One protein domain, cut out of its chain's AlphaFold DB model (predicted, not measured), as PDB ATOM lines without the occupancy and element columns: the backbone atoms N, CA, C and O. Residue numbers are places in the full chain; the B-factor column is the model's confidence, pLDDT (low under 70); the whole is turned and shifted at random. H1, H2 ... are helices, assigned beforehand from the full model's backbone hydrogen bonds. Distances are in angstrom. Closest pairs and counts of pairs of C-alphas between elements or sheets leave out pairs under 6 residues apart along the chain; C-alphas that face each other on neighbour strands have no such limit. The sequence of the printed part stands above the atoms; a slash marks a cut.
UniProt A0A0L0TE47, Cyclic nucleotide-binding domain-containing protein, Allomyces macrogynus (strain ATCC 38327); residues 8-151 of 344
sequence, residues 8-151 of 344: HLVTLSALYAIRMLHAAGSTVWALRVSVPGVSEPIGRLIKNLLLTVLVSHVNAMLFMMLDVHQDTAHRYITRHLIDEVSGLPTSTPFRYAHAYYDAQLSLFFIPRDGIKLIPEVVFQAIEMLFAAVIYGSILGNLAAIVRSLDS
ATOM      1  N   HIS A   8     -17.709  61.497 -40.253       69.88
ATOM      2  CA  HIS A   8     -17.109  60.452 -39.423       69.88
ATOM      3  C   HIS A   8     -18.139  59.473 -38.835       69.88
ATOM      4  O   HIS A   8     -17.811  58.311 -38.634       69.88
ATOM      5  N   LEU A   9     -19.384  59.897 -38.580       67.94
ATOM      6  CA  LEU A   9     -20.442  58.995 -38.106       67.94
ATOM      7  C   LEU A   9     -20.932  58.068 -39.224       67.94
ATOM      8  O   LEU A   9     -21.282  56.923 -38.954       67.94
ATOM      9  N   VAL A  10     -20.908  58.545 -40.472       67.00
ATOM     10  CA  VAL A  10     -21.299  57.774 -41.663       67.00
ATOM     11  C   VAL A  10     -20.217  56.768 -42.064       67.00
ATOM     12  O   VAL A  10     -20.515  55.632 -42.421       67.00
ATOM     13  N   THR A  11     -18.939  57.138 -41.967       69.19
ATOM     14  CA  THR A  11     -17.840  56.192 -42.215       69.19
ATOM     15  C   THR A  11     -17.749  55.136 -41.118       69.19
ATOM     16  O   THR A  11     -17.527  53.959 -41.410       69.19
ATOM     17  N   LEU A  12     -17.990  55.521 -39.861       70.12
ATOM     18  CA  LEU A  12     -18.084  54.584 -38.748       70.12
ATOM     19  C   LEU A  12     -19.261  53.618 -38.955       70.12
ATOM     20  O   LEU A  12     -19.067  52.410 -38.863       70.12
ATOM     21  N   SER A  13     -20.457  54.108 -39.299       64.69
ATOM     22  CA  SER A  13     -21.622  53.246 -39.547       64.69
ATOM     23  C   SER A  13     -21.410  52.286 -40.725       64.69
ATOM     24  O   SER A  13     -21.783  51.118 -40.616       64.69
ATOM     25  N   ALA A  14     -20.720  52.711 -41.789       67.06
ATOM     26  CA  ALA A  14     -20.316  51.837 -42.893       67.06
ATOM     27  C   ALA A  14     -19.345  50.722 -42.447       67.06
ATOM     28  O   ALA A  14     -19.513  49.561 -42.822       67.06
ATOM     29  N   LEU A  15     -18.371  51.031 -41.583       70.06
ATOM     30  CA  LEU A  15     -17.479  50.034 -40.969       70.06
ATOM     31  C   LEU A  15     -18.236  49.065 -40.045       70.06
ATOM     32  O   LEU A  15     -17.946  47.867 -40.024       70.06
ATOM     33  N   TYR A  16     -19.240  49.549 -39.309       66.81
ATOM     34  CA  TYR A  16     -20.125  48.691 -38.516       66.81
ATOM     35  C   TYR A  16     -21.039  47.821 -39.394       66.81
ATOM     36  O   TYR A  16     -21.321  46.687 -39.008       66.81
ATOM     37  N   ALA A  17     -21.432  48.265 -40.591       64.56
ATOM     38  CA  ALA A  17     -22.196  47.450 -41.538       64.56
ATOM     39  C   ALA A  17     -21.411  46.213 -42.019       64.56
ATOM     40  O   ALA A  17     -22.001  45.153 -42.216       64.56
ATOM     41  N   ILE A  18     -20.073  46.274 -42.086       67.62
ATOM     42  CA  ILE A  18     -19.221  45.101 -42.374       67.62
ATOM     43  C   ILE A  18     -19.377  44.019 -41.289       67.62
ATOM     44  O   ILE A  18     -19.314  42.825 -41.585       67.62
ATOM     45  N   ARG A  19     -19.673  44.391 -40.034       68.94
ATOM     46  CA  ARG A  19     -19.983  43.410 -38.976       68.94
ATOM     47  C   ARG A  19     -21.294  42.660 -39.227       68.94
ATOM     48  O   ARG A  19     -21.435  41.552 -38.714       68.94
ATOM     49  N   MET A  20     -22.211  43.182 -40.046       66.81
ATOM     50  CA  MET A  20     -23.423  42.450 -40.431       66.81
ATOM     51  C   MET A  20     -23.141  41.251 -41.345       66.81
ATOM     52  O   MET A  20     -23.906  40.290 -41.296       66.81
ATOM     53  N   LEU A  21     -22.021  41.218 -42.084       68.44
ATOM     54  CA  LEU A  21     -21.617  39.999 -42.805       68.44
ATOM     55  C   LEU A  21     -21.359  38.829 -41.848       68.44
ATOM     56  O   LEU A  21     -21.726  37.697 -42.153       68.44
ATOM     57  N   HIS A  22     -20.809  39.084 -40.657       72.12
ATOM     58  CA  HIS A  22     -20.643  38.039 -39.643       72.12
ATOM     59  C   HIS A  22     -21.987  37.556 -39.069       72.12
ATOM     60  O   HIS A  22     -22.098  36.411 -38.640       72.12
ATOM     61  N   ALA A  23     -23.037  38.386 -39.124       69.38
ATOM     62  CA  ALA A  23     -24.397  38.004 -38.741       69.38
ATOM     63  C   ALA A  23     -25.142  37.206 -39.834       69.38
ATOM     64  O   ALA A  23     -26.216  36.659 -39.568       69.38
ATOM     65  N   ALA A  24     -24.580  37.075 -41.044       72.25
ATOM     66  CA  ALA A  24     -25.164  36.271 -42.121       72.25
ATOM     67  C   ALA A  24     -25.301  34.787 -41.722       72.25
ATOM     68  O   ALA A  24     -26.311  34.146 -42.005       72.25
ATOM     69  N   GLY A  25     -24.326  34.247 -40.982       76.25
ATOM     70  CA  GLY A  25     -24.410  32.886 -40.445       76.25
ATOM     71  C   GLY A  25     -25.571  32.720 -39.461       76.25
ATOM     72  O   GLY A  25     -26.351  31.773 -39.568       76.25
ATOM     73  N   SER A  26     -25.739  33.681 -38.549       78.00
ATOM     74  CA  SER A  26     -26.812  33.680 -37.548       78.00
ATOM     75  C   SER A  26     -28.201  33.840 -38.169       78.00
ATOM     76  O   SER A  26     -29.151  33.199 -37.724       78.00
ATOM     77  N   THR A  27     -28.333  34.650 -39.222       72.88
ATOM     78  CA  THR A  27     -29.602  34.825 -39.953       72.88
ATOM     79  C   THR A  27     -29.972  33.576 -40.753       72.88
ATOM     80  O   THR A  27     -31.115  33.127 -40.676       72.88
ATOM     81  N   VAL A  28     -29.018  32.936 -41.439       77.69
ATOM     82  CA  VAL A  28     -29.247  31.647 -42.120       77.69
ATOM     83  C   VAL A  28     -29.615  30.548 -41.122       77.69
ATOM     84  O   VAL A  28     -30.528  29.761 -41.377       77.69
ATOM     85  N   TRP A  29     -28.947  30.506 -39.969       82.38
ATOM     86  CA  TRP A  29     -29.301  29.594 -38.887       82.38
ATOM     87  C   TRP A  29     -30.732  29.844 -38.386       82.38
ATOM     88  O   TRP A  29     -31.532  28.910 -38.353       82.38
ATOM     89  N   ALA A  30     -31.103  31.097 -38.107       78.00
ATOM     90  CA  ALA A  30     -32.450  31.462 -37.660       78.00
ATOM     91  C   ALA A  30     -33.534  31.094 -38.691       78.00
ATOM     92  O   ALA A  30     -34.613  30.615 -38.334       78.00
ATOM     93  N   LEU A  31     -33.233  31.238 -39.987       74.56
ATOM     94  CA  LEU A  31     -34.123  30.808 -41.066       74.56
ATOM     95  C   LEU A  31     -34.321  29.282 -41.083       74.56
ATOM     96  O   LEU A  31     -35.434  28.820 -41.349       74.56
ATOM     97  N   ARG A  32     -33.305  28.495 -40.707       78.75
ATOM     98  CA  ARG A  32     -33.352  27.019 -40.664       78.75
ATOM     99  C   ARG A  32     -33.999  26.437 -39.402       78.75
ATOM    100  O   ARG A  32     -34.575  25.358 -39.477       78.75
ATOM    101  N   VAL A  33     -33.953  27.128 -38.264       83.06
ATOM    102  CA  VAL A  33     -34.485  26.616 -36.981       83.06
ATOM    103  C   VAL A  33     -36.005  26.464 -37.018       83.06
ATOM    104  O   VAL A  33     -36.721  27.443 -37.187       83.06
ATOM    105  N   SER A  34     -36.548  25.263 -36.833       79.06
ATOM    106  CA  SER A  34     -38.000  25.064 -36.728       79.06
ATOM    107  C   SER A  34     -38.569  25.750 -35.482       79.06
ATOM    108  O   SER A  34     -38.031  25.580 -34.389       79.06
ATOM    109  N   VAL A  35     -39.677  26.482 -35.626       80.81
ATOM    110  CA  VAL A  35     -40.385  27.075 -34.481       80.81
ATOM    111  C   VAL A  35     -41.244  25.983 -33.829       80.81
ATOM    112  O   VAL A  35     -42.121  25.440 -34.505       80.81
ATOM    113  N   PRO A  36     -41.012  25.628 -32.553       84.00
ATOM    114  CA  PRO A  36     -41.792  24.594 -31.885       84.00
ATOM    115  C   PRO A  36     -43.265  25.015 -31.762       84.00
ATOM    116  O   PRO A  36     -43.571  26.165 -31.463       84.00
ATOM    117  N   GLY A  37     -44.186  24.079 -32.008       81.56
ATOM    118  CA  GLY A  37     -45.632  24.300 -31.858       81.56
ATOM    119  C   GLY A  37     -46.333  25.002 -33.029       81.56
ATOM    120  O   GLY A  37     -47.542  25.208 -32.970       81.56
ATOM    121  N   VAL A  38     -45.622  25.338 -34.109       84.88
ATOM    122  CA  VAL A  38     -46.185  26.040 -35.273       84.88
ATOM    123  C   VAL A  38     -45.983  25.211 -36.542       84.88
ATOM    124  O   VAL A  38     -44.938  24.593 -36.731       84.88
ATOM    125  N   SER A  39     -46.980  25.187 -37.437       82.94
ATOM    126  CA  SER A  39     -46.834  24.488 -38.724       82.94
ATOM    127  C   SER A  39     -45.713  25.107 -39.565       82.94
ATOM    128  O   SER A  39     -45.529  26.323 -39.564       82.94
ATOM    129  N   GLU A  40     -44.986  24.286 -40.317       82.88
ATOM    130  CA  GLU A  40     -43.826  24.722 -41.102       82.88
ATOM    131  C   GLU A  40     -44.105  25.918 -42.044       82.88
ATOM    132  O   GLU A  40     -43.287  26.841 -42.081       82.88
ATOM    133  N   PRO A  41     -45.250  26.008 -42.759       84.19
ATOM    134  CA  PRO A  41     -45.579  27.193 -43.557       84.19
ATOM    135  C   PRO A  41     -45.764  28.467 -42.717       84.19
ATOM    136  O   PRO A  41     -45.274  29.527 -43.102       84.19
ATOM    137  N   ILE A  42     -46.410  28.368 -41.550       86.25
ATOM    138  CA  ILE A  42     -46.605  29.505 -40.635       86.25
ATOM    139  C   ILE A  42     -45.264  29.919 -40.015       86.25
ATOM    140  O   ILE A  42     -44.958  31.105 -39.941       86.25
ATOM    141  N   GLY A  43     -44.424  28.951 -39.636       88.06
ATOM    142  CA  GLY A  43     -43.080  29.216 -39.127       88.06
ATOM    143  C   GLY A  43     -42.205  29.935 -40.157       88.06
ATOM    144  O   GLY A  43     -41.514  30.890 -39.812       88.06
ATOM    145  N   ARG A  44     -42.267  29.531 -41.433       86.62
ATOM    146  CA  ARG A  44     -41.595  30.240 -42.537       86.62
ATOM    147  C   ARG A  44     -42.137  31.655 -42.730       86.62
ATOM    148  O   ARG A  44     -41.344  32.580 -42.872       86.62
ATOM    149  N   LEU A  45     -43.458  31.842 -42.683       89.88
ATOM    150  CA  LEU A  45     -44.080  33.160 -42.818       89.88
ATOM    151  C   LEU A  45     -43.623  34.128 -41.717       89.88
ATOM    152  O   LEU A  45     -43.185  35.230 -42.032       89.88
ATOM    153  N   ILE A  46     -43.662  33.708 -40.447       89.00
ATOM    154  CA  ILE A  46     -43.227  34.534 -39.308       89.00
ATOM    155  C   ILE A  46     -41.775  34.976 -39.490       89.00
ATOM    156  O   ILE A  46     -41.460  36.153 -39.346       89.00
ATOM    157  N   LYS A  47     -40.882  34.052 -39.854       87.69
ATOM    158  CA  LYS A  47     -39.470  34.381 -40.072       87.69
ATOM    159  C   LYS A  47     -39.265  35.321 -41.253       87.69
ATOM    160  O   LYS A  47     -38.455  36.234 -41.147       87.69
ATOM    161  N   ASN A  48     -40.000  35.130 -42.347       87.81
ATOM    162  CA  ASN A  48     -39.934  36.028 -43.497       87.81
ATOM    163  C   ASN A  48     -40.400  37.444 -43.124       87.81
ATOM    164  O   ASN A  48     -39.752  38.404 -43.520       87.81
ATOM    165  N   LEU A  49     -41.462  37.579 -42.319       89.75
ATOM    166  CA  LEU A  49     -41.936  38.872 -41.806       89.75
ATOM    167  C   LEU A  49     -40.957  39.517 -40.811       89.75
ATOM    168  O   LEU A  49     -40.832  40.732 -40.765       89.75
ATOM    169  N   LEU A  50     -40.228  38.734 -40.017       88.25
ATOM    170  CA  LEU A  50     -39.160  39.279 -39.169       88.25
ATOM    171  C   LEU A  50     -37.942  39.704 -39.998       88.25
ATOM    172  O   LEU A  50     -37.313  40.722 -39.714       88.25
ATOM    173  N   LEU A  51     -37.623  38.949 -41.051       86.44
ATOM    174  CA  LEU A  51     -36.549  39.286 -41.976       86.44
ATOM    175  C   LEU A  51     -36.842  40.596 -42.716       86.44
ATOM    176  O   LEU A  51     -35.921  41.384 -42.908       86.44
ATOM    177  N   THR A  52     -38.098  40.876 -43.082       88.25
ATOM    178  CA  THR A  52     -38.452  42.139 -43.752       88.25
ATOM    179  C   THR A  52     -38.198  43.367 -42.881       88.25
ATOM    180  O   THR A  52     -37.751  44.387 -43.403       88.25
ATOM    181  N   VAL A  53     -38.398  43.272 -41.564       89.69
ATOM    182  CA  VAL A  53     -38.059  44.338 -40.602       89.69
ATOM    183  C   VAL A  53     -36.557  44.628 -40.631       89.69
ATOM    184  O   VAL A  53     -36.145  45.783 -40.750       89.69
ATOM    185  N   LEU A  54     -35.725  43.581 -40.597       86.25
ATOM    186  CA  LEU A  54     -34.268  43.721 -40.661       86.25
ATOM    187  C   LEU A  54     -33.799  44.265 -42.019       86.25
ATOM    188  O   LEU A  54     -32.944  45.145 -42.068       86.25
ATOM    189  N   VAL A  55     -34.369  43.774 -43.121       87.50
ATOM    190  CA  VAL A  55     -34.049  44.258 -44.472       87.50
ATOM    191  C   VAL A  55     -34.422  45.733 -44.617       87.50
ATOM    192  O   VAL A  55     -33.617  46.505 -45.128       87.50
ATOM    193  N   SER A  56     -35.581  46.150 -44.098       90.62
ATOM    194  CA  SER A  56     -36.016  47.555 -44.121       90.62
ATOM    195  C   SER A  56     -35.058  48.458 -43.341       90.62
ATOM    196  O   SER A  56     -34.768  49.572 -43.769       90.62
ATOM    197  N   HIS A  57     -34.512  47.963 -42.227       89.19
ATOM    198  CA  HIS A  57     -33.517  48.675 -41.425       89.19
ATOM    199  C   HIS A  57     -32.219  48.911 -42.202       89.19
ATOM    200  O   HIS A  57     -31.753  50.046 -42.305       89.19
ATOM    201  N   VAL A  58     -31.668  47.849 -42.798       87.00
ATOM    202  CA  VAL A  58     -30.450  47.931 -43.619       87.00
ATOM    203  C   VAL A  58     -30.678  48.832 -44.831       87.00
ATOM    204  O   VAL A  58     -29.841  49.673 -45.141       87.00
ATOM    205  N   ASN A  59     -31.830  48.708 -45.483       89.94
ATOM    206  CA  ASN A  59     -32.195  49.524 -46.630       89.94
ATOM    207  C   ASN A  59     -32.277  51.021 -46.284       89.94
ATOM    208  O   ASN A  59     -31.682  51.840 -46.979       89.94
ATOM    209  N   ALA A  60     -32.923  51.377 -45.169       89.69
ATOM    210  CA  ALA A  60     -32.984  52.758 -44.690       89.69
ATOM    211  C   ALA A  60     -31.589  53.335 -44.394       89.69
ATOM    212  O   ALA A  60     -31.305  54.485 -44.729       89.69
ATOM    213  N   MET A  61     -30.696  52.527 -43.811       86.69
ATOM    214  CA  MET A  61     -29.308  52.921 -43.556       86.69
ATOM    215  C   MET A  61     -28.515  53.141 -44.845       86.69
ATOM    216  O   MET A  61     -27.808  54.141 -44.957       86.69
ATOM    217  N   LEU A  62     -28.632  52.230 -45.817       87.44
ATOM    218  CA  LEU A  62     -27.956  52.345 -47.111       87.44
ATOM    219  C   LEU A  62     -28.445  53.567 -47.889       87.44
ATOM    220  O   LEU A  62     -27.630  54.304 -48.442       87.44
ATOM    221  N   PHE A  63     -29.753  53.815 -47.876       88.25
ATOM    222  CA  PHE A  63     -30.343  54.977 -48.524       88.25
ATOM    223  C   PHE A  63     -29.869  56.284 -47.874       88.25
ATOM    224  O   PHE A  63     -29.376  57.165 -48.569       88.25
ATOM    225  N   MET A  64     -29.900  56.387 -46.538       85.25
ATOM    226  CA  MET A  64     -29.350  57.554 -45.837       85.25
ATOM    227  C   MET A  64     -27.851  57.748 -46.098       85.25
ATOM    228  O   MET A  64     -27.393  58.879 -46.238       85.25
ATOM    229  N   MET A  65     -27.073  56.664 -46.163       83.50
ATOM    230  CA  MET A  65     -25.650  56.738 -46.488       83.50
ATOM    231  C   MET A  65     -25.432  57.291 -47.899       83.50
ATOM    232  O   MET A  65     -24.566  58.145 -48.078       83.50
ATOM    233  N   LEU A  66     -26.210  56.837 -48.883       86.31
ATOM    234  CA  LEU A  66     -26.169  57.358 -50.248       86.31
ATOM    235  C   LEU A  66     -26.515  58.851 -50.271       86.31
ATOM    236  O   LEU A  66     -25.773  59.637 -50.858       86.31
ATOM    237  N   ASP A  67     -27.582  59.240 -49.575       82.88
ATOM    238  CA  ASP A  67     -28.144  60.592 -49.616       82.88
ATOM    239  C   ASP A  67     -27.250  61.656 -48.951       82.88
ATOM    240  O   ASP A  67     -27.195  62.814 -49.370       82.88
ATOM    241  N   VAL A  68     -26.459  61.268 -47.943       79.88
ATOM    242  CA  VAL A  68     -25.478  62.169 -47.308       79.88
ATOM    243  C   VAL A  68     -24.341  62.565 -48.261       79.88
ATOM    244  O   VAL A  68     -23.770  63.643 -48.094       79.88
ATOM    245  N   HIS A  69     -24.031  61.739 -49.265       79.31
ATOM    246  CA  HIS A  69     -22.978  62.009 -50.254       79.31
ATOM    247  C   HIS A  69     -23.495  62.730 -51.515       79.31
ATOM    248  O   HIS A  69     -22.711  62.984 -52.429       79.31
ATOM    249  N   GLN A  70     -24.794  63.040 -51.584       79.31
ATOM    250  CA  GLN A  70     -25.417  63.765 -52.694       79.31
ATOM    251  C   GLN A  70     -25.350  65.290 -52.501       79.31
ATOM    252  O   GLN A  70     -25.034  65.797 -51.420       79.31
ATOM    253  N   ASP A  71     -25.682  66.029 -53.563       72.50
ATOM    254  CA  ASP A  71     -25.776  67.489 -53.529       72.50
ATOM    255  C   ASP A  71     -26.828  67.967 -52.507       72.50
ATOM    256  O   ASP A  71     -27.936  67.436 -52.399       72.50
ATOM    257  N   THR A  72     -26.473  68.992 -51.733       67.12
ATOM    258  CA  THR A  72     -27.187  69.398 -50.512       67.12
ATOM    259  C   THR A  72     -28.560  70.011 -50.813       67.12
ATOM    260  O   THR A  72     -29.477  69.903 -49.998       67.12
ATOM    261  N   ALA A  73     -28.730  70.628 -51.985       71.62
ATOM    262  CA  ALA A  73     -29.927  71.402 -52.316       71.62
ATOM    263  C   ALA A  73     -31.136  70.558 -52.765       71.62
ATOM    264  O   ALA A  73     -32.275  71.008 -52.633       71.62
ATOM    265  N   HIS A  74     -30.916  69.356 -53.306       76.12
ATOM    266  CA  HIS A  74     -31.961  68.600 -54.017       76.12
ATOM    267  C   HIS A  74     -32.162  67.159 -53.543       76.12
ATOM    268  O   HIS A  74     -33.017  66.468 -54.090       76.12
ATOM    269  N   ARG A  75     -31.406  66.730 -52.534       82.75
ATOM    270  CA  ARG A  75     -31.516  65.400 -51.934       82.75
ATOM    271  C   ARG A  75     -32.821  65.184 -51.172       82.75
ATOM    272  O   ARG A  75     -33.366  66.121 -50.580       82.75
ATOM    273  N   TYR A  76     -33.290  63.944 -51.142       85.19
ATOM    274  CA  TYR A  76     -34.543  63.544 -50.507       85.19
ATOM    275  C   TYR A  76     -34.605  63.964 -49.028       85.19
ATOM    276  O   TYR A  76     -35.608  64.531 -48.586       85.19
ATOM    277  N   ILE A  77     -33.524  63.780 -48.256       82.50
ATOM    278  CA  ILE A  77     -33.526  64.085 -46.815       82.50
ATOM    279  C   ILE A  77     -33.701  65.581 -46.525       82.50
ATOM    280  O   ILE A  77     -34.098  65.943 -45.415       82.50
ATOM    281  N   THR A  78     -33.462  66.453 -47.515       81.00
ATOM    282  CA  THR A  78     -33.687  67.905 -47.411       81.00
ATOM    283  C   THR A  78     -35.150  68.250 -47.162       81.00
ATOM    284  O   THR A  78     -35.426  69.224 -46.466       81.00
ATOM    285  N   ARG A  79     -36.091  67.399 -47.586       77.75
ATOM    286  CA  ARG A  79     -37.514  67.555 -47.252       77.75
ATOM    287  C   ARG A  79     -37.808  67.369 -45.762       77.75
ATOM    288  O   ARG A  79     -38.740  67.963 -45.242       77.75
ATOM    289  N   HIS A  80     -37.011  66.560 -45.073       80.75
ATOM    290  CA  HIS A  80     -37.205  66.238 -43.658       80.75
ATOM    291  C   HIS A  80     -36.213  66.961 -42.746       80.75
ATOM    292  O   HIS A  80     -36.138  66.648 -41.561       80.75
ATOM    293  N   LEU A  81     -35.417  67.888 -43.283       78.69
ATOM    294  CA  LEU A  81     -34.350  68.588 -42.563       78.69
ATOM    295  C   LEU A  81     -34.890  69.704 -41.660       78.69
ATOM    296  O   LEU A  81     -34.334  69.923 -40.583       78.69
ATOM    297  N   ILE A  82     -35.971  70.363 -42.074       77.50
ATOM    298  CA  ILE A  82     -36.652  71.429 -41.336       77.50
ATOM    299  C   ILE A  82     -38.092  70.980 -41.110       77.50
ATOM    300  O   ILE A  82     -38.738  70.499 -42.036       77.50
ATOM    301  N   ASP A  83     -38.578  71.109 -39.882       76.25
ATOM    302  CA  ASP A  83     -39.990  70.882 -39.595       76.25
ATOM    303  C   ASP A  83     -40.825  72.033 -40.176       76.25
ATOM    304  O   ASP A  83     -40.590  73.197 -39.849       76.25
ATOM    305  N   GLU A  84     -41.796  71.718 -41.036       73.62
ATOM    306  CA  GLU A  84     -42.641  72.711 -41.715       73.62
ATOM    307  C   GLU A  84     -43.465  73.552 -40.727       73.62
ATOM    308  O   GLU A  84     -43.804  74.697 -41.026       73.62
ATOM    309  N   VAL A  85     -43.767  73.007 -39.543       73.75
ATOM    310  CA  VAL A  85     -44.607  73.671 -38.536       73.75
ATOM    311  C   VAL A  85     -43.787  74.569 -37.611       73.75
ATOM    312  O   VAL A  85     -44.194  75.695 -37.331       73.75
ATOM    313  N   SER A  86     -42.642  74.090 -37.115       71.75
ATOM    314  CA  SER A  86     -41.813  74.840 -36.158       71.75
ATOM    315  C   SER A  86     -40.669  75.635 -36.795       71.75
ATOM    316  O   SER A  86     -40.090  76.494 -36.131       71.75
ATOM    317  N   GLY A  87     -40.316  75.367 -38.057       74.94
ATOM    318  CA  GLY A  87     -39.177  75.988 -38.740       74.94
ATOM    319  C   GLY A  87     -37.811  75.611 -38.151       74.94
ATOM    320  O   GLY A  87     -36.795  76.199 -38.524       74.94
ATOM    321  N   LEU A  88     -37.768  74.652 -37.221       76.69
ATOM    322  CA  LEU A  88     -36.556  74.203 -36.541       76.69
ATOM    323  C   LEU A  88     -35.925  73.000 -37.262       76.69
ATOM    324  O   LEU A  88     -36.636  72.195 -37.873       76.69
ATOM    325  N   PRO A  89     -34.588  72.835 -37.183       79.31
ATOM    326  CA  PRO A  89     -33.922  71.665 -37.731       79.31
ATOM    327  C   PRO A  89     -34.367  70.401 -36.988       79.31
ATOM    328  O   PRO A  89     -34.337  70.331 -35.758       79.31
ATOM    329  N   THR A  90     -34.756  69.376 -37.740       82.88
ATOM    330  CA  THR A  90     -35.222  68.105 -37.175       82.88
ATOM    331  C   THR A  90     -34.066  67.288 -36.600       82.88
ATOM    332  O   THR A  90     -32.912  67.420 -37.017       82.88
ATOM    333  N   SER A  91     -34.365  66.393 -35.659       84.25
ATOM    334  CA  SER A  91     -33.365  65.507 -35.057       84.25
ATOM    335  C   SER A  91     -32.995  64.331 -35.977       84.25
ATOM    336  O   SER A  91     -33.796  63.867 -36.789       84.25
ATOM    337  N   THR A  92     -31.785  63.787 -35.833       80.69
ATOM    338  CA  THR A  92     -31.338  62.609 -36.602       80.69
ATOM    339  C   THR A  92     -32.245  61.379 -36.432       80.69
ATOM    340  O   THR A  92     -32.537  60.734 -37.440       80.69
ATOM    341  N   PRO A  93     -32.751  61.046 -35.221       84.31
ATOM    342  CA  PRO A  93     -33.695  59.940 -35.049       84.31
ATOM    343  C   PRO A  93     -35.004  60.132 -35.821       84.31
ATOM    344  O   PRO A  93     -35.532  59.167 -36.364       84.31
ATOM    345  N   PHE A  94     -35.501  61.369 -35.911       85.56
ATOM    346  CA  PHE A  94     -36.702  61.694 -36.681       85.56
ATOM    347  C   PHE A  94     -36.491  61.433 -38.179       85.56
ATOM    348  O   PHE A  94     -37.290  60.747 -38.813       85.56
ATOM    349  N   ARG A  95     -35.362  61.892 -38.733       85.62
ATOM    350  CA  ARG A  95     -35.004  61.666 -40.146       85.62
ATOM    351  C   ARG A  95     -34.833  60.180 -40.465       85.62
ATOM    352  O   ARG A  95     -35.312  59.710 -41.492       85.62
ATOM    353  N   TYR A  96     -34.194  59.435 -39.563       87.00
ATOM    354  CA  TYR A  96     -34.059  57.987 -39.688       87.00
ATOM    355  C   TYR A  96     -35.421  57.273 -39.639       87.00
ATOM    356  O   TYR A  96     -35.659  56.367 -40.434       87.00
ATOM    357  N   ALA A  97     -36.331  57.686 -38.751       89.12
ATOM    358  CA  ALA A  97     -37.668  57.100 -38.663       89.12
ATOM    359  C   ALA A  97     -38.460  57.276 -39.970       89.12
ATOM    360  O   ALA A  97     -39.080  56.320 -40.432       89.12
ATOM    361  N   HIS A  98     -38.374  58.453 -40.600       88.38
ATOM    362  CA  HIS A  98     -38.958  58.697 -41.922       88.38
ATOM    363  C   HIS A  98     -38.306  57.844 -43.016       88.38
ATOM    364  O   HIS A  98     -39.014  57.163 -43.753       88.38
ATOM    365  N   ALA A  99     -36.971  57.785 -43.071       89.06
ATOM    366  CA  ALA A  99     -36.267  56.940 -44.040       89.06
ATOM    367  C   ALA A  99     -36.608  55.444 -43.880       89.06
ATOM    368  O   ALA A  99     -36.695  54.709 -44.862       89.06
ATOM    369  N   TYR A 100     -36.820  54.990 -42.641       91.00
ATOM    370  CA  TYR A 100     -37.242  53.627 -42.328       91.00
ATOM    371  C   TYR A 100     -38.699  53.351 -42.713       91.00
ATOM    372  O   TYR A 100     -38.992  52.293 -43.267       91.00
ATOM    373  N   TYR A 101     -39.605  54.295 -42.461       92.19
ATOM    374  CA  TYR A 101     -40.993  54.216 -42.916       92.19
ATOM    375  C   TYR A 101     -41.073  54.097 -44.447       92.19
ATOM    376  O   TYR A 101     -41.703  53.180 -44.971       92.19
ATOM    377  N   ASP A 102     -40.332  54.937 -45.163       91.31
ATOM    378  CA  ASP A 102     -40.287  54.937 -46.627       91.31
ATOM    379  C   ASP A 102     -39.600  53.694 -47.218       91.31
ATOM    380  O   ASP A 102     -39.979  53.209 -48.288       91.31
ATOM    381  N   ALA A 103     -38.627  53.124 -46.500       91.94
ATOM    382  CA  ALA A 103     -38.062  51.814 -46.815       91.94
ATOM    383  C   ALA A 103     -39.105  50.687 -46.698       91.94
ATOM    384  O   ALA A 103     -39.136  49.788 -47.537       91.94
ATOM    385  N   GLN A 104     -39.981  50.726 -45.688       91.75
ATOM    386  CA  GLN A 104     -41.069  49.749 -45.575       91.75
ATOM    387  C   GLN A 104     -42.079  49.903 -46.710       91.75
ATOM    388  O   GLN A 104     -42.481  48.901 -47.293       91.75
ATOM    389  N   LEU A 105     -42.459  51.134 -47.059       91.62
ATOM    390  CA  LEU A 105     -43.341  51.398 -48.199       91.62
ATOM    391  C   LEU A 105     -42.751  50.863 -49.510       91.62
ATOM    392  O   LEU A 105     -43.437  50.170 -50.264       91.62
ATOM    393  N   SER A 106     -41.458  51.092 -49.730       91.25
ATOM    394  CA  SER A 106     -40.743  50.614 -50.916       91.25
ATOM    395  C   SER A 106     -40.701  49.086 -51.010       91.25
ATOM    396  O   SER A 106     -40.801  48.535 -52.109       91.25
ATOM    397  N   LEU A 107     -40.677  48.382 -49.873       89.31
ATOM    398  CA  LEU A 107     -40.821  46.924 -49.827       89.31
ATOM    399  C   LEU A 107     -42.211  46.437 -50.290       89.31
ATOM    400  O   LEU A 107     -42.342  45.304 -50.754       89.31
ATOM    401  N   PHE A 108     -43.236  47.289 -50.204       90.56
ATOM    402  CA  PHE A 108     -44.580  47.069 -50.757       90.56
ATOM    403  C   PHE A 108     -44.770  47.711 -52.143       90.56
ATOM    404  O   PHE A 108     -45.902  47.934 -52.567       90.56
ATOM    405  N   PHE A 109     -43.679  47.984 -52.867       92.19
ATOM    406  CA  PHE A 109     -43.677  48.623 -54.192       92.19
ATOM    407  C   PHE A 109     -44.276  50.032 -54.220       92.19
ATOM    408  O   PHE A 109     -44.643  50.523 -55.287       92.19
ATOM    409  N   ILE A 110     -44.358  50.696 -53.067       93.50
ATOM    410  CA  ILE A 110     -44.765  52.095 -52.977       93.50
ATOM    411  C   ILE A 110     -43.479  52.932 -52.994       93.50
ATOM    412  O   ILE A 110     -42.709  52.862 -52.038       93.50
ATOM    413  N   PRO A 111     -43.190  53.675 -54.078       91.19
ATOM    414  CA  PRO A 111     -41.939  54.412 -54.202       91.19
ATOM    415  C   PRO A 111     -41.874  55.596 -53.232       91.19
ATOM    416  O   PRO A 111     -42.903  56.146 -52.840       91.19
ATOM    417  N   ARG A 112     -40.649  56.021 -52.895       89.56
ATOM    418  CA  ARG A 112     -40.416  57.250 -52.127       89.56
ATOM    419  C   ARG A 112     -40.938  58.467 -52.874       89.56
ATOM    420  O   ARG A 112     -40.686  58.629 -54.069       89.56
ATOM    421  N   ASP A 113     -41.623  59.341 -52.151       86.31
ATOM    422  CA  ASP A 113     -42.141  60.580 -52.714       86.31
ATOM    423  C   ASP A 113     -41.049  61.660 -52.774       86.31
ATOM    424  O   ASP A 113     -40.290  61.863 -51.825       86.31
ATOM    425  N   GLY A 114     -40.988  62.391 -53.886       81.56
ATOM    426  CA  GLY A 114     -40.091  63.539 -54.040       81.56
ATOM    427  C   GLY A 114     -38.618  63.226 -54.332       81.56
ATOM    428  O   GLY A 114     -37.805  64.144 -54.219       81.56
ATOM    429  N   ILE A 115     -38.267  61.997 -54.735       86.62
ATOM    430  CA  ILE A 115     -36.925  61.675 -55.261       86.62
ATOM    431  C   ILE A 115     -36.682  62.388 -56.599       86.62
ATOM    432  O   ILE A 115     -37.542  62.391 -57.482       86.62
ATOM    433  N   LYS A 116     -35.518  63.023 -56.751       83.81
ATOM    434  CA  LYS A 116     -35.189  63.858 -57.927       83.81
ATOM    435  C   LYS A 116     -33.833  63.526 -58.529       83.81
ATOM    436  O   LYS A 116     -33.614  63.779 -59.713       83.81
ATOM    437  N   LEU A 117     -32.918  62.981 -57.733       88.31
ATOM    438  CA  LEU A 117     -31.556  62.698 -58.164       88.31
ATOM    439  C   LEU A 117     -31.476  61.313 -58.815       88.31
ATOM    440  O   LEU A 117     -32.068  60.345 -58.342       88.31
ATOM    441  N   ILE A 118     -30.690  61.197 -59.890       89.50
ATOM    442  CA  ILE A 118     -30.501  59.926 -60.612       89.50
ATOM    443  C   ILE A 118     -30.038  58.795 -59.668       89.50
ATOM    444  O   ILE A 118     -30.608  57.707 -59.753       89.50
ATOM    445  N   PRO A 119     -29.082  59.008 -58.737       89.31
ATOM    446  CA  PRO A 119     -28.691  57.975 -57.776       89.31
ATOM    447  C   PRO A 119     -29.828  57.484 -56.866       89.31
ATOM    448  O   PRO A 119     -29.897  56.287 -56.600       89.31
ATOM    449  N   GLU A 120     -30.744  58.362 -56.435       90.25
ATOM    450  CA  GLU A 120     -31.921  57.987 -55.630       90.25
ATOM    451  C   GLU A 120     -32.890  57.121 -56.445       90.25
ATOM    452  O   GLU A 120     -33.378  56.100 -55.963       90.25
ATOM    453  N   VAL A 121     -33.131  57.502 -57.705       91.19
ATOM    454  CA  VAL A 121     -34.013  56.770 -58.628       91.19
ATOM    455  C   VAL A 121     -33.450  55.383 -58.943       91.19
ATOM    456  O   VAL A 121     -34.183  54.396 -58.920       91.19
ATOM    457  N   VAL A 122     -32.142  55.284 -59.204       92.94
ATOM    458  CA  VAL A 122     -31.475  53.995 -59.449       92.94
ATOM    459  C   VAL A 122     -31.516  53.116 -58.200       92.94
ATOM    460  O   VAL A 122     -31.801  51.923 -58.309       92.94
ATOM    461  N   PHE A 123     -31.291  53.691 -57.014       92.50
ATOM    462  CA  PHE A 123     -31.413  52.964 -55.751       92.50
ATOM    463  C   PHE A 123     -32.834  52.418 -55.560       92.50
ATOM    464  O   PHE A 123     -32.995  51.224 -55.315       92.50
ATOM    465  N   GLN A 124     -33.857  53.257 -55.756       92.25
ATOM    466  CA  GLN A 124     -35.265  52.856 -55.683       92.25
ATOM    467  C   GLN A 124     -35.581  51.713 -56.659       92.25
ATOM    468  O   GLN A 124     -36.259  50.756 -56.292       92.25
ATOM    469  N   ALA A 125     -35.082  51.782 -57.896       92.44
ATOM    470  CA  ALA A 125     -35.311  50.741 -58.895       92.44
ATOM    471  C   ALA A 125     -34.697  49.391 -58.479       92.44
ATOM    472  O   ALA A 125     -35.351  48.353 -58.583       92.44
ATOM    473  N   ILE A 126     -33.460  49.401 -57.970       92.69
ATOM    474  CA  ILE A 126     -32.787  48.197 -57.459       92.69
ATOM    475  C   ILE A 126     -33.540  47.636 -56.248       92.69
ATOM    476  O   ILE A 126     -33.782  46.431 -56.170       92.69
ATOM    477  N   GLU A 127     -33.952  48.499 -55.325       91.69
ATOM    478  CA  GLU A 127     -34.722  48.118 -54.144       91.69
ATOM    479  C   GLU A 127     -36.034  47.416 -54.514       91.69
ATOM    480  O   GLU A 127     -36.340  46.356 -53.966       91.69
ATOM    481  N   MET A 128     -36.778  47.943 -55.490       91.62
ATOM    482  CA  MET A 128     -38.033  47.336 -55.941       91.62
ATOM    483  C   MET A 128     -37.831  45.939 -56.550       91.62
ATOM    484  O   MET A 128     -38.689  45.069 -56.383       91.62
ATOM    485  N   LEU A 129     -36.692  45.670 -57.198       92.31
ATOM    486  CA  LEU A 129     -36.357  44.323 -57.679       92.31
ATOM    487  C   LEU A 129     -36.115  43.344 -56.519       92.31
ATOM    488  O   LEU A 129     -36.597  42.211 -56.554       92.31
ATOM    489  N   PHE A 130     -35.413  43.771 -55.464       90.12
ATOM    490  CA  PHE A 130     -35.234  42.948 -54.263       90.12
ATOM    491  C   PHE A 130     -36.555  42.734 -53.511       90.12
ATOM    492  O   PHE A 130     -36.825  41.621 -53.043       90.12
ATOM    493  N   ALA A 131     -37.411  43.756 -53.453       91.25
ATOM    494  CA  ALA A 131     -38.749  43.662 -52.878       91.25
ATOM    495  C   ALA A 131     -39.608  42.600 -53.588       91.25
ATOM    496  O   ALA A 131     -40.268  41.806 -52.915       91.25
ATOM    497  N   ALA A 132     -39.518  42.495 -54.923       91.75
ATOM    498  CA  ALA A 132     -40.181  41.451 -55.720       91.75
ATOM    499  C   ALA A 132     -39.875  40.033 -55.228       91.75
ATOM    500  O   ALA A 132     -40.788  39.221 -55.052       91.75
ATOM    501  N   VAL A 133     -38.606  39.742 -54.943       90.19
ATOM    502  CA  VAL A 133     -38.174  38.417 -54.481       90.19
ATOM    503  C   VAL A 133     -38.711  38.112 -53.079       90.19
ATOM    504  O   VAL A 133     -39.253  37.029 -52.836       90.19
ATOM    505  N   ILE A 134     -38.600  39.071 -52.154       88.06
ATOM    506  CA  ILE A 134     -39.049  38.906 -50.764       88.06
ATOM    507  C   ILE A 134     -40.573  38.742 -50.707       88.06
ATOM    508  O   ILE A 134     -41.078  37.812 -50.071       88.06
ATOM    509  N   TYR A 135     -41.310  39.601 -51.411       88.75
ATOM    510  CA  TYR A 135     -42.769  39.581 -51.415       88.75
ATOM    511  C   TYR A 135     -43.330  38.336 -52.112       88.75
ATOM    512  O   TYR A 135     -44.265  37.711 -51.606       88.75
ATOM    513  N   GLY A 136     -42.699  37.890 -53.206       90.56
ATOM    514  CA  GLY A 136     -43.021  36.616 -53.850       90.56
ATOM    515  C   GLY A 136     -42.896  35.424 -52.892       90.56
ATOM    516  O   GLY A 136     -43.765  34.549 -52.869       90.56
ATOM    517  N   SER A 137     -41.875  35.418 -52.027       87.44
ATOM    518  CA  SER A 137     -41.717  34.388 -50.990       87.44
ATOM    519  C   SER A 137     -42.833  34.432 -49.936       87.44
ATOM    520  O   SER A 137     -43.360  33.387 -49.545       87.44
ATOM    521  N   ILE A 138     -43.233  35.628 -49.488       90.25
ATOM    522  CA  ILE A 138     -44.328  35.814 -48.521       90.25
ATOM    523  C   ILE A 138     -45.654  35.300 -49.096       90.25
ATOM    524  O   ILE A 138     -46.321  34.485 -48.452       90.25
ATOM    525  N   LEU A 139     -46.005  35.711 -50.318       90.44
ATOM    526  CA  LEU A 139     -47.219  35.254 -50.999       90.44
ATOM    527  C   LEU A 139     -47.215  33.737 -51.228       90.44
ATOM    528  O   LEU A 139     -48.230  33.077 -51.002       90.44
ATOM    529  N   GLY A 140     -46.073  33.163 -51.616       90.25
ATOM    530  CA  GLY A 140     -45.924  31.717 -51.778       90.25
ATOM    531  C   GLY A 140     -46.194  30.945 -50.480       90.25
ATOM    532  O   GLY A 140     -46.929  29.953 -50.486       90.25
ATOM    533  N   ASN A 141     -45.668  31.431 -49.351       89.38
ATOM    534  CA  ASN A 141     -45.930  30.845 -48.034       89.38
ATOM    535  C   ASN A 141     -47.401  30.982 -47.622       89.38
ATOM    536  O   ASN A 141     -47.977  30.025 -47.103       89.38
ATOM    537  N   LEU A 142     -48.030  32.128 -47.896       91.25
ATOM    538  CA  LEU A 142     -49.451  32.338 -47.621       91.25
ATOM    539  C   LEU A 142     -50.329  31.366 -48.424       91.25
ATOM    540  O   LEU A 142     -51.208  30.718 -47.858       91.25
ATOM    541  N   ALA A 143     -50.041  31.180 -49.713       90.12
ATOM    542  CA  ALA A 143     -50.745  30.210 -50.550       90.12
ATOM    543  C   ALA A 143     -50.591  28.770 -50.027       90.12
ATOM    544  O   ALA A 143     -51.547  27.994 -50.043       90.12
ATOM    545  N   ALA A 144     -49.407  28.398 -49.526       87.69
ATOM    546  CA  ALA A 144     -49.190  27.092 -48.903       87.69
ATOM    547  C   ALA A 144     -50.026  26.905 -47.623       87.69
ATOM    548  O   ALA A 144     -50.584  25.828 -47.411       87.69
ATOM    549  N   ILE A 145     -50.164  27.953 -46.801       89.12
ATOM    550  CA  ILE A 145     -51.031  27.933 -45.613       89.12
ATOM    551  C   ILE A 145     -52.488  27.717 -46.027       89.12
ATOM    552  O   ILE A 145     -53.131  26.816 -45.492       89.12
ATOM    553  N   VAL A 146     -52.990  28.476 -47.005       89.25
ATOM    554  CA  VAL A 146     -54.376  28.352 -47.491       89.25
ATOM    555  C   VAL A 146     -54.667  26.928 -47.964       89.25
ATOM    556  O   VAL A 146     -55.632  26.319 -47.506       89.25
ATOM    557  N   ARG A 147     -53.787  26.340 -48.786       84.12
ATOM    558  CA  ARG A 147     -53.932  24.940 -49.229       84.12
ATOM    559  C   ARG A 147     -53.953  23.946 -48.064       84.12
ATOM    560  O   ARG A 147     -54.677  22.958 -48.110       84.12
ATOM    561  N   SER A 148     -53.171  24.199 -47.012       82.94
ATOM    562  CA  SER A 148     -53.150  23.339 -45.821       82.94
ATOM    563  C   SER A 148     -54.415  23.452 -44.961       82.94
ATOM    564  O   SER A 148     -54.763  22.507 -44.256       82.94
ATOM    565  N   LEU A 149     -55.096  24.601 -44.995       83.38
ATOM    566  CA  LEU A 149     -56.383  24.785 -44.327       83.38
ATOM    567  C   LEU A 149     -57.496  24.083 -45.100       83.38
ATOM    568  O   LEU A 149     -58.327  23.419 -44.487       83.38
ATOM    569  N   ASP A 150     -57.464  24.168 -46.428       82.75
ATOM    570  CA  ASP A 150     -58.441  23.523 -47.304       82.75
ATOM    571  C   ASP A 150     -58.383  21.988 -47.199       82.75
ATOM    572  O   ASP A 150     -59.394  21.325 -46.968       82.75
ATOM    573  N   SER A 151     -57.179  21.405 -47.206       77.81
ATOM    574  CA  SER A 151     -57.020  19.954 -47.017       77.81
ATOM    575  C   SER A 151     -57.524  19.469 -45.652       77.81
ATOM    576  O   SER A 151     -58.151  18.410 -45.551       77.81
TER     577      SER A 151
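This is residues 8 to 151 of the 344 residues of the protein "Cyclic nucleotide-binding domain-containing protein" of Allomyces macrogynus (strain ATCC 38327) (UniProt A0A0L0TE47). Start from the longest helix, H5: it runs side by side with H2, and H1 lies beyond H2, neighbours in opposite directions, while shorter H4 crosses H2 and reaches H5. The printed part has 144 residues with five named helices, H1 to H5 in order, and no named strand: all helix, loose, radius of gyration of the C-alphas 18.2 A, spanning 58 by 32 by 29 A.

Find C-alpha 118 at (-30.501, 59.926, -60.612); H5 runs 49.9 A to C-alpha 151 at (-57.020, 19.954, -47.017). H2 is residues 40 to 68, H1 8 to 32, H4 92 to 107, H3 76 to 80.

H2, the hub, touches H5 at a shallow tilt of 8 degrees, closest C-alphas Pro 41 and Asn 141, 5.8 A. H1 and H2 form a hairpin. In H4 every O i to N i+4 pair is within hydrogen-bond range, in H1 14 of 21, H2 24 of 25, H5 29 of 30, H3 0 of 1 with 2 of 2 O i to N i+3.

You find no cut; the link H3 to H4 is long; 14 residues are under pLDDT 70.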